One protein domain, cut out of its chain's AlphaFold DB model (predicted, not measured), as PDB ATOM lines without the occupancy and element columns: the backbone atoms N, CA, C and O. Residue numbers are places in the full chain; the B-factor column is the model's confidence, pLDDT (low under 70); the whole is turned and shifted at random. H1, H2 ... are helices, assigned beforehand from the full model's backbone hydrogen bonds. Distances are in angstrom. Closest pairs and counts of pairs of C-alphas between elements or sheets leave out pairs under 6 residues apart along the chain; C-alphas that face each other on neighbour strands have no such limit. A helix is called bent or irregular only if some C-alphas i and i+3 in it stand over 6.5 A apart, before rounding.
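Overview. This is residues 309 to 411 of the 437 residues of an uncharacterized protein of Lacinutrix sp. (strain 5H-3-7-4) (UniProt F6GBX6). Two long helices, H1 and H5, run side by side in opposite ways and make most of the length of a rod; near the end of H1, H3 crosses it, with the short H2 beyond at the tip. H4 folds back along another side of H1, so that H1 lies between H4 and H5. The printed part has 103 residues with five named helices, H1 to H5 in chain order, and no named strand: the class is all helix. The whole is loose, with a radius of gyration of the C-alphas of 16.5 A, and spans 60 by 24 by 23 A.

Arrangement. H1, residues 309 to 331, is the hub, touching three helices. It has a kink of 35 degrees near residue 316 and is irregular, but only just: C-alphas 313 and 316 are 6.9 A apart. H3, residues 347 to 361, touches it about perpendicular, at 88 degrees, through residues 326 to 331 of H1 and 355 to 359 of H3; the closest C-alphas, of Ala 330 and Arg 358, are 5.1 A apart. H2, residues 339 to 343, touches no helix but is near H3, with C-alphas 342 and 350 at 6.1 A. H4, residues 365 to 375, touches residues 316 to 326 of H1, closest at the C-alphas of Arg 323 and Tyr 368, 6.3 A; they run opposite ways at a shallow tilt of 34.5 degrees, only just short of steep. H5, residues 383 to 408, touches H1 opposite ways at a shallow tilt of 28 degrees, closest at the C-alphas of His 317 and Phe 397, 6.1 A. The helix packing is mostly aligned, only just, with 2 of 3 touching pairs at a shallow tilt. H2 is apart from H4 and H5, and H4 is apart from H5. Each O i to N i+4 pair is within hydrogen-bond range in H2, H3 and H4; in H1 16 of 19 are, and in H5 19 of 22.

Along the chain. H1 measures 34.4 A from C-alpha 309 at (1.104, -54.045, 24.701) to C-alpha 331. H2 measures 6.1 A, H3 21.4 A and H4 15.5 A. H5 measures 36.6 A from C-alpha 383 at (21.152, -27.957, 34.046) to C-alpha 408 at (-6.389, -48.138, 20.755).

Size, cuts and confidence. The two C-alphas farthest apart, of Trp 340 and Ser 411, are 60.4 A apart. The printed part has no cut. The links H2 to H3 and H3 to H4 are tight, H1 to H2 and H4 to H5 short. Mean pLDDT of the printed part is 90.8, and no printed residue is under 70.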
ATOM      1  N   LEU A 309      -0.196 -54.349  25.299       92.56
ATOM      2  CA  LEU A 309       1.104 -54.045  24.701       92.56
ATOM      3  C   LEU A 309       1.497 -52.592  24.982       92.56
ATOM      4  O   LEU A 309       2.580 -52.339  25.510       92.56
ATOM      5  N   TYR A 310       0.575 -51.666  24.718       93.25
ATOM      6  CA  TYR A 310       0.753 -50.250  25.002       93.25
ATOM      7  C   TYR A 310       1.140 -49.991  26.467       93.25
ATOM      8  O   TYR A 310       2.104 -49.270  26.708       93.25
ATOM      9  N   GLU A 311       0.465 -50.599  27.451       92.00
ATOM     10  CA  GLU A 311       0.809 -50.417  28.870       92.00
ATOM     11  C   GLU A 311       2.254 -50.824  29.166       92.00
ATOM     12  O   GLU A 311       2.961 -50.104  29.873       92.00
ATOM     13  N   LYS A 312       2.720 -51.947  28.607       92.00
ATOM     14  CA  LYS A 312       4.100 -52.414  28.801       92.00
ATOM     15  C   LYS A 312       5.114 -51.454  28.194       92.00
ATOM     16  O   LYS A 312       6.120 -51.143  28.831       92.00
ATOM     17  N   GLU A 313       4.851 -50.985  26.980       93.88
ATOM     18  CA  GLU A 313       5.750 -50.091  26.246       93.88
ATOM     19  C   GLU A 313       5.734 -48.660  26.793       93.88
ATOM     20  O   GLU A 313       6.719 -47.936  26.669       93.88
ATOM     21  N   ARG A 314       4.659 -48.268  27.482       91.69
ATOM     22  CA  ARG A 314       4.527 -46.962  28.132       91.69
ATOM     23  C   ARG A 314       5.386 -46.828  29.394       91.69
ATOM     24  O   ARG A 314       5.780 -45.712  29.735       91.69
ATOM     25  N   ILE A 315       5.698 -47.928  30.091       92.44
ATOM     26  CA  ILE A 315       6.408 -47.917  31.389       92.44
ATOM     27  C   ILE A 315       7.681 -47.053  31.371       92.44
ATOM     28  O   ILE A 315       7.812 -46.199  32.249       92.44
ATOM     29  N   PRO A 316       8.613 -47.196  30.405       93.31
ATOM     30  CA  PRO A 316       9.813 -46.367  30.366       93.31
ATOM     31  C   PRO A 316       9.494 -44.873  30.292       93.31
ATOM     32  O   PRO A 316      10.134 -44.090  30.985       93.31
ATOM     33  N   HIS A 317       8.487 -44.468  29.517       92.50
ATOM     34  CA  HIS A 317       8.099 -43.062  29.402       92.50
ATOM     35  C   HIS A 317       7.534 -42.511  30.716       92.50
ATOM     36  O   HIS A 317       7.923 -41.421  31.129       92.50
ATOM     37  N   VAL A 318       6.698 -43.286  31.415       89.06
ATOM     38  CA  VAL A 318       6.177 -42.911  32.744       89.06
ATOM     39  C   VAL A 318       7.317 -42.755  33.749       89.06
ATOM     40  O   VAL A 318       7.378 -41.769  34.476       89.06
ATOM     41  N   LEU A 319       8.273 -43.689  33.759       93.00
ATOM     42  CA  LEU A 319       9.438 -43.604  34.639       93.00
ATOM     43  C   LEU A 319      10.292 -42.358  34.346       93.00
ATOM     44  O   LEU A 319      10.761 -41.718  35.288       93.00
ATOM     45  N   LYS A 320      10.470 -41.989  33.067       93.56
ATOM     46  CA  LYS A 320      11.162 -40.749  32.671       93.56
ATOM     47  C   LYS A 320      10.409 -39.504  33.143       93.56
ATOM     48  O   LYS A 320      11.031 -38.599  33.689       93.56
ATOM     49  N   GLN A 321       9.084 -39.472  33.005       89.31
ATOM     50  CA  GLN A 321       8.266 -38.352  33.480       89.31
ATOM     51  C   GLN A 321       8.333 -38.180  34.998       89.31
ATOM     52  O   GLN A 321       8.606 -37.075  35.460       89.31
ATOM     53  N   ASN A 322       8.178 -39.261  35.767       90.62
ATOM     54  CA  ASN A 322       8.297 -39.221  37.230       90.62
ATOM     55  C   ASN A 322       9.685 -38.726  37.658       90.62
ATOM     56  O   ASN A 322       9.828 -37.950  38.602       90.62
ATOM     57  N   ARG A 323      10.729 -39.144  36.931       92.94
ATOM     58  CA  ARG A 323      12.094 -38.667  37.150       92.94
ATOM     59  C   ARG A 323      12.198 -37.155  36.914       92.94
ATOM     60  O   ARG A 323      12.726 -36.458  37.779       92.94
ATOM     61  N   THR A 324      11.685 -36.651  35.791       90.44
ATOM     62  CA  THR A 324      11.647 -35.213  35.469       90.44
ATOM     63  C   THR A 324      10.840 -34.419  36.499       90.44
ATOM     64  O   THR A 324      11.265 -33.336  36.903       90.44
ATOM     65  N   GLU A 325       9.714 -34.949  36.979       90.75
ATOM     66  CA  GLU A 325       8.877 -34.299  37.991       90.75
ATOM     67  C   GLU A 325       9.609 -34.142  39.328       90.75
ATOM     68  O   GLU A 325       9.693 -33.027  39.846       90.75
ATOM     69  N   ILE A 326      10.223 -35.212  39.843       91.94
ATOM     70  CA  ILE A 326      11.035 -35.159  41.068       91.94
ATOM     71  C   ILE A 326      12.184 -34.156  40.918       91.94
ATOM     72  O   ILE A 326      12.474 -33.389  41.839       91.94
ATOM     73  N   GLU A 327      12.851 -34.137  39.760       90.75
ATOM     74  CA  GLU A 327      13.902 -33.157  39.498       90.75
ATOM     75  C   GLU A 327      13.347 -31.726  39.526       90.75
ATOM     76  O   GLU A 327      13.918 -30.875  40.205       90.75
ATOM     77  N   ASN A 328      12.228 -31.453  38.851       91.19
ATOM     78  CA  ASN A 328      11.589 -30.131  38.835       91.19
ATOM     79  C   ASN A 328      11.158 -29.672  40.232       91.19
ATOM     80  O   ASN A 328      11.451 -28.539  40.618       91.19
ATOM     81  N   GLN A 329      10.543 -30.556  41.020       91.56
ATOM     82  CA  GLN A 329      10.207 -30.286  42.419       91.56
ATOM     83  C   GLN A 329      11.462 -29.943  43.230       91.56
ATOM     84  O   GLN A 329      11.486 -28.943  43.948       91.56
ATOM     85  N   ALA A 330      12.543 -30.713  43.067       92.44
ATOM     86  CA  ALA A 330      13.811 -30.442  43.733       92.44
ATOM     87  C   ALA A 330      14.401 -29.080  43.319       92.44
ATOM     88  O   ALA A 330      14.939 -28.369  44.170       92.44
ATOM     89  N   TYR A 331      14.305 -28.687  42.044       87.75
ATOM     90  CA  TYR A 331      14.817 -27.398  41.556       87.75
ATOM     91  C   TYR A 331      14.104 -26.187  42.138       87.75
ATOM     92  O   TYR A 331      14.758 -25.163  42.344       87.75
ATOM     93  N   ASN A 332      12.821 -26.324  42.462       88.56
ATOM     94  CA  ASN A 332      12.046 -25.267  43.105       88.56
ATOM     95  C   ASN A 332      12.462 -25.029  44.568       88.56
ATOM     96  O   ASN A 332      12.064 -24.026  45.155       88.56
ATOM     97  N   ILE A 333      13.294 -25.899  45.157       92.25
ATOM     98  CA  ILE A 333      13.811 -25.715  46.515       92.25
ATOM     99  C   ILE A 333      15.024 -24.767  46.514       92.25
ATOM    100  O   ILE A 333      16.090 -25.106  45.959       92.25
ATOM    101  N   PRO A 334      14.921 -23.604  47.189       89.06
ATOM    102  CA  PRO A 334      16.055 -22.717  47.377       89.06
ATOM    103  C   PRO A 334      17.075 -23.370  48.313       89.06
ATOM    104  O   PRO A 334      16.737 -23.956  49.341       89.06
ATOM    105  N   ILE A 335      18.356 -23.272  47.961       88.50
ATOM    106  CA  ILE A 335      19.453 -23.764  48.795       88.50
ATOM    107  C   ILE A 335      20.586 -22.747  48.829       88.50
ATOM    108  O   ILE A 335      20.909 -22.124  47.821       88.50
ATOM    109  N   ASN A 336      21.258 -22.660  49.973       88.25
ATOM    110  CA  ASN A 336      22.497 -21.901  50.074       88.25
ATOM    111  C   ASN A 336      23.637 -22.666  49.396       88.25
ATOM    112  O   ASN A 336      23.873 -23.854  49.679       88.25
ATOM    113  N   ILE A 337      24.328 -21.954  48.511       86.38
ATOM    114  CA  ILE A 337      25.427 -22.431  47.678       86.38
ATOM    115  C   ILE A 337      26.676 -21.627  48.050       86.38
ATOM    116  O   ILE A 337      26.628 -20.407  48.163       86.38
ATOM    117  N   SER A 338      27.801 -22.310  48.258       85.50
ATOM    118  CA  SER A 338      29.078 -21.645  48.533       85.50
ATOM    119  C   SER A 338      29.771 -21.307  47.216       85.50
ATOM    120  O   SER A 338      30.064 -22.208  46.429       85.50
ATOM    121  N   PHE A 339      30.063 -20.020  47.010       85.31
ATOM    122  CA  PHE A 339      30.763 -19.523  45.823       85.31
ATOM    123  C   PHE A 339      32.096 -20.247  45.599       85.31
ATOM    124  O   PHE A 339      32.308 -20.828  44.538       85.31
ATOM    125  N   TRP A 340      32.957 -20.300  46.619       86.88
ATOM    126  CA  TRP A 340      34.275 -20.930  46.514       86.88
ATOM    127  C   TRP A 340      34.198 -22.435  46.249       86.88
ATOM    128  O   TRP A 340      34.919 -22.947  45.398       86.88
ATOM    129  N   ASN A 341      33.271 -23.144  46.902       82.12
ATOM    130  CA  ASN A 341      33.069 -24.566  46.620       82.12
ATOM    131  C   ASN A 341      32.567 -24.807  45.192       82.12
ATOM    132  O   ASN A 341      32.957 -25.795  44.581       82.12
ATOM    133  N   CYS A 342      31.717 -23.924  44.664       83.50
ATOM    134  CA  CYS A 342      31.287 -23.987  43.271       83.50
ATOM    135  C   CYS A 342      32.431 -23.718  42.303       83.50
ATOM    136  O   CYS A 342      32.604 -24.472  41.352       83.50
ATOM    137  N   PHE A 343      33.209 -22.669  42.549       85.75
ATOM    138  CA  PHE A 343      34.302 -22.256  41.677       85.75
ATOM    139  C   PHE A 343      35.383 -23.338  41.543       85.75
ATOM    140  O   PHE A 343      35.882 -23.587  40.451       85.75
ATOM    141  N   LEU A 344      35.706 -24.024  42.644       86.81
ATOM    142  CA  LEU A 344      36.771 -25.032  42.697       86.81
ATOM    143  C   LEU A 344      36.344 -26.429  42.210       86.81
ATOM    144  O   LEU A 344      37.187 -27.315  42.077       86.81
ATOM    145  N   GLN A 345      35.051 -26.665  41.969       87.38
ATOM    146  CA  GLN A 345      34.527 -27.968  41.548       87.38
ATOM    147  C   GLN A 345      33.999 -27.923  40.112       87.38
ATOM    148  O   GLN A 345      33.410 -26.945  39.664       87.38
ATOM    149  N   GLY A 346      34.157 -29.030  39.380       86.56
ATOM    150  CA  GLY A 346      33.609 -29.153  38.030       86.56
ATOM    151  C   GLY A 346      32.076 -29.069  38.005       86.56
ATOM    152  O   GLY A 346      31.396 -29.500  38.942       86.56
ATOM    153  N   SER A 347      31.519 -28.581  36.893       84.25
ATOM    154  CA  SER A 347      30.072 -28.374  36.690       84.25
ATOM    155  C   SER A 347      29.222 -29.599  37.049       84.25
ATOM    156  O   SER A 347      28.240 -29.478  37.780       84.25
ATOM    157  N   LYS A 348      29.649 -30.796  36.630       89.06
ATOM    158  CA  LYS A 348      28.974 -32.067  36.940       89.06
ATOM    159  C   LYS A 348      28.940 -32.384  38.433       89.06
ATOM    160  O   LYS A 348      27.933 -32.898  38.923       89.06
ATOM    161  N   ILE A 349      30.037 -32.136  39.145       90.31
ATOM    162  CA  ILE A 349      30.135 -32.423  40.582       90.31
ATOM    163  C   ILE A 349      29.224 -31.461  41.340       90.31
ATOM    164  O   ILE A 349      28.399 -31.914  42.134       90.31
ATOM    165  N   ASN A 350      29.298 -30.168  41.015       89.00
ATOM    166  CA  ASN A 350      28.417 -29.143  41.571       89.00
ATOM    167  C   ASN A 350      26.946 -29.490  41.355       89.00
ATOM    168  O   ASN A 350      26.188 -29.592  42.318       89.00
ATOM    169  N   TYR A 351      26.556 -29.745  40.105       89.75
ATOM    170  CA  TYR A 351      25.186 -30.087  39.741       89.75
ATOM    171  C   TYR A 351      24.645 -31.251  40.583       89.75
ATOM    172  O   TYR A 351      23.630 -31.118  41.264       89.75
ATOM    173  N   ASN A 352      25.373 -32.371  40.626       91.50
ATOM    174  CA  ASN A 352      24.936 -33.565  41.351       91.50
ATOM    175  C   ASN A 352      24.933 -33.386  42.872       91.50
ATOM    176  O   ASN A 352      24.052 -33.920  43.551       91.50
ATOM    177  N   LYS A 353      25.897 -32.640  43.421       90.81
ATOM    178  CA  LYS A 353      25.968 -32.330  44.853       90.81
ATOM    179  C   LYS A 353      24.753 -31.517  45.298       90.81
ATOM    180  O   LYS A 353      24.131 -31.852  46.306       90.81
ATOM    181  N   TYR A 354      24.390 -30.486  44.541       91.19
ATOM    182  CA  TYR A 354      23.263 -29.618  44.879       91.19
ATOM    183  C   TYR A 354      21.908 -30.258  44.595       91.19
ATOM    184  O   TYR A 354      20.996 -30.106  45.406       91.19
ATOM    185  N   LEU A 355      21.793 -31.046  43.523       93.12
ATOM    186  CA  LEU A 355      20.614 -31.878  43.293       93.12
ATOM    187  C   LEU A 355      20.402 -32.858  44.456       93.12
ATOM    188  O   LEU A 355      19.306 -32.925  44.993       93.12
ATOM    189  N   ASN A 356      21.451 -33.542  44.931       92.88
ATOM    190  CA  ASN A 356      21.349 -34.421  46.105       92.88
ATOM    191  C   ASN A 356      20.865 -33.690  47.355       92.88
ATOM    192  O   ASN A 356      20.038 -34.227  48.085       92.88
ATOM    193  N   LYS A 357      21.384 -32.484  47.607       92.94
ATOM    194  CA  LYS A 357      20.962 -31.674  48.753       92.94
ATOM    195  C   LYS A 357      19.463 -31.370  48.681       92.94
ATOM    196  O   LYS A 357      18.771 -31.562  49.671       92.94
ATOM    197  N   ARG A 358      18.963 -30.969  47.509       94.19
ATOM    198  CA  ARG A 358      17.533 -30.701  47.273       94.19
ATOM    199  C   ARG A 358      16.673 -31.958  47.390       94.19
ATOM    200  O   ARG A 358      15.690 -31.942  48.116       94.19
ATOM    201  N   LEU A 359      17.090 -33.063  46.770       94.31
ATOM    202  CA  LEU A 359      16.405 -34.359  46.857       94.31
ATOM    203  C   LEU A 359      16.311 -34.885  48.294       94.31
ATOM    204  O   LEU A 359      15.347 -35.559  48.641       94.31
ATOM    205  N   SER A 360      17.314 -34.602  49.126       93.06
ATOM    206  CA  SER A 360      17.271 -34.919  50.553       93.06
ATOM    207  C   SER A 360      16.284 -34.041  51.322       93.06
ATOM    208  O   SER A 360      15.679 -34.542  52.257       93.06
ATOM    209  N   ILE A 361      16.092 -32.776  50.932       92.12
ATOM    210  CA  ILE A 361      15.107 -31.880  51.564       92.12
ATOM    211  C   ILE A 361      13.677 -32.335  51.248       92.12
ATOM    212  O   ILE A 361      12.848 -32.383  52.147       92.12
ATOM    213  N   ILE A 362      13.399 -32.724  49.999       91.62
ATOM    214  CA  ILE A 362      12.068 -33.217  49.595       91.62
ATOM    215  C   ILE A 362      11.848 -34.709  49.892       91.62
ATOM    216  O   ILE A 362      10.836 -35.272  49.501       91.62
ATOM    217  N   ASN A 363      12.796 -35.376  50.559       92.38
ATOM    218  CA  ASN A 363      12.760 -36.811  50.874       92.38
ATOM    219  C   ASN A 363      12.645 -37.785  49.672       92.38
ATOM    220  O   ASN A 363      12.487 -38.987  49.877       92.38
ATOM    221  N   SER A 364      12.847 -37.335  48.430       94.81
ATOM    222  CA  SER A 364      12.703 -38.161  47.210       94.81
ATOM    223  C   SER A 364      14.000 -38.811  46.713       94.81
ATOM    224  O   SER A 364      14.030 -39.428  45.648       94.81
ATOM    225  N   ARG A 365      15.117 -38.701  47.446       92.88
ATOM    226  CA  ARG A 365      16.426 -39.212  46.979       92.88
ATOM    227  C   ARG A 365      16.422 -40.711  46.650       92.88
ATOM    228  O   ARG A 365      16.964 -41.103  45.620       92.88
ATOM    229  N   LYS A 366      15.832 -41.544  47.516       94.06
ATOM    230  CA  LYS A 366      15.769 -43.006  47.309       94.06
ATOM    231  C   LYS A 366      14.959 -43.362  46.065       94.06
ATOM    232  O   LYS A 366      15.373 -44.216  45.288       94.06
ATOM    233  N   GLU A 367      13.826 -42.693  45.889       94.19
ATOM    234  CA  GLU A 367      12.949 -42.867  44.738       94.19
ATOM    235  C   GLU A 367      13.661 -42.476  43.439       94.19
ATOM    236  O   GLU A 367      13.734 -43.278  42.510       94.19
ATOM    237  N   TYR A 368      14.301 -41.307  43.416       93.94
ATOM    238  CA  TYR A 368      15.076 -40.829  42.274       93.94
ATOM    239  C   TYR A 368      16.217 -41.783  41.874       93.94
ATOM    240  O   TYR A 368      16.413 -42.083  40.693       93.94
ATOM    241  N   ASP A 369      16.979 -42.295  42.844       93.12
ATOM    242  CA  ASP A 369      18.053 -43.262  42.579       93.12
ATOM    243  C   ASP A 369      17.492 -44.602  42.053       93.12
ATOM    244  O   ASP A 369      18.091 -45.220  41.166       93.12
ATOM    245  N   ASN A 370      16.315 -45.029  42.528       95.19
ATOM    246  CA  ASN A 370      15.621 -46.211  42.016       95.19
ATOM    247  C   ASN A 370      15.128 -46.022  40.569       95.19
ATOM    248  O   ASN A 370      15.323 -46.916  39.744       95.19
ATOM    249  N   LEU A 371      14.561 -44.860  40.229       94.25
ATOM    250  CA  LEU A 371      14.140 -44.536  38.859       94.25
ATOM    251  C   LEU A 371      15.315 -44.606  37.880       94.25
ATOM    252  O   LEU A 371      15.219 -45.275  36.853       94.25
ATOM    253  N   ASN A 372      16.459 -44.007  38.229       92.62
ATOM    254  CA  ASN A 372      17.674 -44.089  37.410       92.62
ATOM    255  C   ASN A 372      18.131 -45.538  37.190       92.62
ATOM    256  O   ASN A 372      18.550 -45.903  36.091       92.62
ATOM    257  N   LYS A 373      18.033 -46.385  38.223       94.62
ATOM    258  CA  LYS A 373      18.379 -47.809  38.125       94.62
ATOM    259  C   LYS A 373      17.444 -48.556  37.170       94.62
ATOM    260  O   LYS A 373      17.932 -49.321  36.341       94.62
ATOM    261  N   LEU A 374      16.133 -48.335  37.277       94.69
ATOM    262  CA  LEU A 374      15.120 -48.961  36.417       94.69
ATOM    263  C   LEU A 374      15.266 -48.527  34.953       94.69
ATOM    264  O   LEU A 374      15.230 -49.365  34.056       94.69
ATOM    265  N   LEU A 375      15.508 -47.235  34.730       93.38
ATOM    266  CA  LEU A 375      15.750 -46.652  33.410       93.38
ATOM    267  C   LEU A 375      17.132 -47.004  32.837       93.38
ATOM    268  O   LEU A 375      17.367 -46.821  31.646       93.38
ATOM    269  N   LYS A 376      18.050 -47.517  33.670       94.25
ATOM    270  CA  LYS A 376      19.478 -47.709  33.351       94.25
ATOM    271  C   LYS A 376      20.155 -46.408  32.901       94.25
ATOM    272  O   LYS A 376      21.078 -46.415  32.086       94.25
ATOM    273  N   GLU A 377      19.716 -45.288  33.462       90.12
ATOM    274  CA  GLU A 377      20.197 -43.954  33.128       90.12
ATOM    275  C   GLU A 377      21.206 -43.442  34.160       90.12
ATOM    276  O   GLU A 377      21.208 -43.807  35.339       90.12
ATOM    277  N   LYS A 378      22.107 -42.572  33.697       88.38
ATOM    278  CA  LYS A 378      23.030 -41.836  34.563       88.38
ATOM    279  C   LYS A 378      22.468 -40.446  34.817       88.38
ATOM    280  O   LYS A 378      21.817 -39.862  33.959       88.38
ATOM    281  N   ARG A 379      22.835 -39.875  35.962       89.25
ATOM    282  CA  ARG A 379      22.503 -38.487  36.292       89.25
ATOM    283  C   ARG A 379      23.053 -37.503  35.259       89.25
ATOM    284  O   ARG A 379      24.154 -37.700  34.727       89.25
ATOM    285  N   HIS A 380      22.320 -36.410  35.058       90.81
ATOM    286  CA  HIS A 380      22.721 -35.332  34.161       90.81
ATOM    287  C   HIS A 380      24.060 -34.698  34.566       90.81
ATOM    288  O   HIS A 380      24.509 -34.746  35.718       90.81
ATOM    289  N   LYS A 381      24.727 -34.106  33.572       89.06
ATOM    290  CA  LYS A 381      26.015 -33.425  33.757       89.06
ATOM    291  C   LYS A 381      25.858 -31.945  34.117       89.06
ATOM    292  O   LYS A 381      26.785 -31.376  34.679       89.06
ATOM    293  N   SER A 382      24.729 -31.327  33.784       90.06
ATOM    294  CA  SER A 382      24.453 -29.903  33.979       90.06
ATOM    295  C   SER A 382      22.946 -29.640  33.902       90.06
ATOM    296  O   SER A 382      22.184 -30.532  33.534       90.06
ATOM    297  N   LEU A 383      22.536 -28.404  34.210       87.75
ATOM    298  CA  LEU A 383      21.152 -27.957  34.046       87.75
ATOM    299  C   LEU A 383      20.725 -27.953  32.570       87.75
ATOM    300  O   LEU A 383      19.641 -28.424  32.266       87.75
ATOM    301  N   MET A 384      21.601 -27.521  31.654       90.69
ATOM    302  CA  MET A 384      21.322 -27.576  30.211       90.69
ATOM    303  C   MET A 384      21.077 -29.011  29.731       90.69
ATOM    304  O   MET A 384      20.079 -29.273  29.079       90.69
ATOM    305  N   ALA A 385      21.917 -29.963  30.155       90.44
ATOM    306  CA  ALA A 385      21.749 -31.372  29.791       90.44
ATOM    307  C   ALA A 385      20.481 -32.015  30.384       90.44
ATOM    308  O   ALA A 385      20.061 -33.072  29.920       90.44
ATOM    309  N   LYS A 386      19.910 -31.429  31.444       91.19
ATOM    310  CA  LYS A 386      18.582 -31.796  31.939       91.19
ATOM    311  C   LYS A 386      17.501 -31.197  31.048       91.19
ATOM    312  O   LYS A 386      16.630 -31.931  30.616       91.19
ATOM    313  N   SER A 387      17.559 -29.893  30.777       91.06
ATOM    314  CA  SER A 387      16.562 -29.214  29.942       91.06
ATOM    315  C   SER A 387      16.428 -29.867  28.565       91.06
ATOM    316  O   SER A 387      15.320 -30.196  28.163       91.06
ATOM    317  N   GLU A 388      17.550 -30.161  27.902       93.19
ATOM    318  CA  GLU A 388      17.562 -30.898  26.630       93.19
ATOM    319  C   GLU A 388      16.931 -32.292  26.766       93.19
ATOM    320  O   GLU A 388      16.173 -32.729  25.906       93.19
ATOM    321  N   TYR A 389      17.224 -33.001  27.861       92.19
ATOM    322  CA  TYR A 389      16.642 -34.315  28.111       92.19
ATOM    323  C   TYR A 389      15.130 -34.245  28.330       92.19
ATOM    324  O   TYR A 389      14.416 -35.085  27.795       92.19
ATOM    325  N   ASP A 390      14.647 -33.272  29.102       89.94
ATOM    326  CA  ASP A 390      13.221 -33.104  29.382       89.94
ATOM    327  C   ASP A 390      12.438 -32.809  28.096       89.94
ATOM    328  O   ASP A 390      11.365 -33.378  27.891       89.94
ATOM    329  N   GLU A 391      12.987 -31.972  27.208       91.19
ATOM    330  CA  GLU A 391      12.399 -31.682  25.893       91.19
ATOM    331  C   GLU A 391      12.330 -32.938  25.018       91.19
ATOM    332  O   GLU A 391      11.250 -33.296  24.540       91.19
ATOM    333  N   ILE A 392      13.448 -33.660  24.873       91.81
ATOM    334  CA  ILE A 392      13.508 -34.895  24.077       91.81
ATOM    335  C   ILE A 392      12.556 -35.953  24.649       91.81
ATOM    336  O   ILE A 392      11.771 -36.545  23.914       91.81
ATOM    337  N   ALA A 393      12.581 -36.178  25.964       90.19
ATOM    338  CA  ALA A 393      11.742 -37.179  26.615       90.19
ATOM    339  C   ALA A 393      10.247 -36.859  26.476       90.19
ATOM    340  O   ALA A 393       9.431 -37.774  26.317       90.19
ATOM    341  N   LEU A 394       9.880 -35.575  26.525       89.44
ATOM    342  CA  LEU A 394       8.508 -35.133  26.321       89.44
ATOM    343  C   LEU A 394       8.050 -35.370  24.880       89.44
ATOM    344  O   LEU A 394       6.942 -35.870  24.674       89.44
ATOM    345  N   ASP A 395       8.871 -35.024  23.893       91.62
ATOM    346  CA  ASP A 395       8.514 -35.197  22.485       91.62
ATOM    347  C   ASP A 395       8.480 -36.673  22.074       91.62
ATOM    348  O   ASP A 395       7.527 -37.096  21.411       91.62
ATOM    349  N   ASP A 396       9.418 -37.486  22.566       92.31
ATOM    350  CA  ASP A 396       9.382 -38.947  22.436       92.31
ATOM    351  C   ASP A 396       8.066 -39.512  22.978       92.31
ATOM    352  O   ASP A 396       7.415 -40.337  22.335       92.31
ATOM    353  N   PHE A 397       7.635 -39.051  24.155       92.94
ATOM    354  CA  PHE A 397       6.403 -39.534  24.763       92.94
ATOM    355  C   PHE A 397       5.142 -39.064  24.024       92.94
ATOM    356  O   PHE A 397       4.206 -39.846  23.853       92.94
ATOM    357  N   LYS A 398       5.108 -37.822  23.526       91.38
ATOM    358  CA  LYS A 398       4.004 -37.343  22.675       91.38
ATOM    359  C   LYS A 398       3.881 -38.170  21.399       91.38
ATOM    360  O   LYS A 398       2.763 -38.510  21.009       91.38
ATOM    361  N   ASN A 399       5.003 -38.481  20.753       92.19
ATOM    362  CA  ASN A 399       5.024 -39.299  19.543       92.19
ATOM    363  C   ASN A 399       4.555 -40.726  19.843       92.19
ATOM    364  O   ASN A 399       3.647 -41.216  19.169       92.19
ATOM    365  N   PHE A 400       5.073 -41.331  20.917       93.69
ATOM    366  CA  PHE A 400       4.635 -42.639  21.403       93.69
ATOM    367  C   PHE A 400       3.117 -42.686  21.640       93.69
ATOM    368  O   PHE A 400       2.430 -43.551  21.091       93.69
ATOM    369  N   GLU A 401       2.565 -41.732  22.399       91.69
ATOM    370  CA  GLU A 401       1.121 -41.650  22.650       91.69
ATOM    371  C   GLU A 401       0.351 -41.469  21.339       91.69
ATOM    372  O   GLU A 401      -0.637 -42.158  21.100       91.69
ATOM    373  N   LYS A 402       0.790 -40.582  20.442       90.00
ATOM    374  CA  LYS A 402       0.100 -40.329  19.170       90.00
ATOM    375  C   LYS A 402      -0.037 -41.595  18.319       90.00
ATOM    376  O   LYS A 402      -1.108 -41.827  17.751       90.00
ATOM    377  N   GLU A 403       1.020 -42.392  18.223       89.88
ATOM    378  CA  GLU A 403       1.039 -43.616  17.421       89.88
ATOM    379  C   GLU A 403       0.137 -44.699  18.020       89.88
ATOM    380  O   GLU A 403      -0.801 -45.159  17.361       89.88
ATOM    381  N   HIS A 404       0.336 -45.036  19.294       90.06
ATOM    382  CA  HIS A 404      -0.388 -46.130  19.947       90.06
ATOM    383  C   HIS A 404      -1.862 -45.795  20.178       90.06
ATOM    384  O   HIS A 404      -2.741 -46.648  20.019       90.06
ATOM    385  N   ARG A 405      -2.190 -44.525  20.444       88.56
ATOM    386  CA  ARG A 405      -3.589 -44.092  20.592       88.56
ATOM    387  C   ARG A 405      -4.383 -44.222  19.312       88.56
ATOM    388  O   ARG A 405      -5.589 -44.449  19.378       88.56
ATOM    389  N   ARG A 406      -3.748 -44.109  18.145       87.62
ATOM    390  CA  ARG A 406      -4.427 -44.339  16.865       87.62
ATOM    391  C   ARG A 406      -4.914 -45.783  16.735       87.62
ATOM    392  O   ARG A 406      -5.943 -46.003  16.097       87.62
ATOM    393  N   VAL A 407      -4.188 -46.732  17.323       89.56
ATOM    394  CA  VAL A 407      -4.552 -48.153  17.357       89.56
ATOM    395  C   VAL A 407      -5.647 -48.383  18.397       89.56
ATOM    396  O   VAL A 407      -6.739 -48.808  18.031       89.56
ATOM    397  N   ILE A 408      -5.428 -47.959  19.648       90.38
ATOM    398  CA  ILE A 408      -6.389 -48.138  20.755       90.38
ATOM    399  C   ILE A 408      -7.760 -47.532  20.425       90.38
ATOM    400  O   ILE A 408      -8.788 -48.137  20.702       90.38
ATOM    401  N   ARG A 409      -7.812 -46.364  19.768       89.38
ATOM    402  CA  ARG A 409      -9.083 -45.719  19.386       89.38
ATOM    403  C   ARG A 409      -9.923 -46.513  18.393       89.38
ATOM    404  O   ARG A 409     -11.114 -46.242  18.266       89.38
ATOM    405  N   LYS A 410      -9.311 -47.441  17.663       90.19
ATOM    406  CA  LYS A 410     -10.011 -48.337  16.740       90.19
ATOM    407  C   LYS A 410     -10.453 -49.629  17.419       90.19
ATOM    408  O   LYS A 410     -11.199 -50.385  16.799       90.19
ATOM    409  N   SER A 411     -10.018 -49.889  18.655       91.62
ATOM    410  CA  SER A 411     -10.406 -51.102  19.358       91.62
ATOM    411  C   SER A 411     -11.915 -51.099  19.632       91.62
ATOM    412  O   SER A 411     -12.497 -50.044  19.931       91.62
TER     413      SER A 411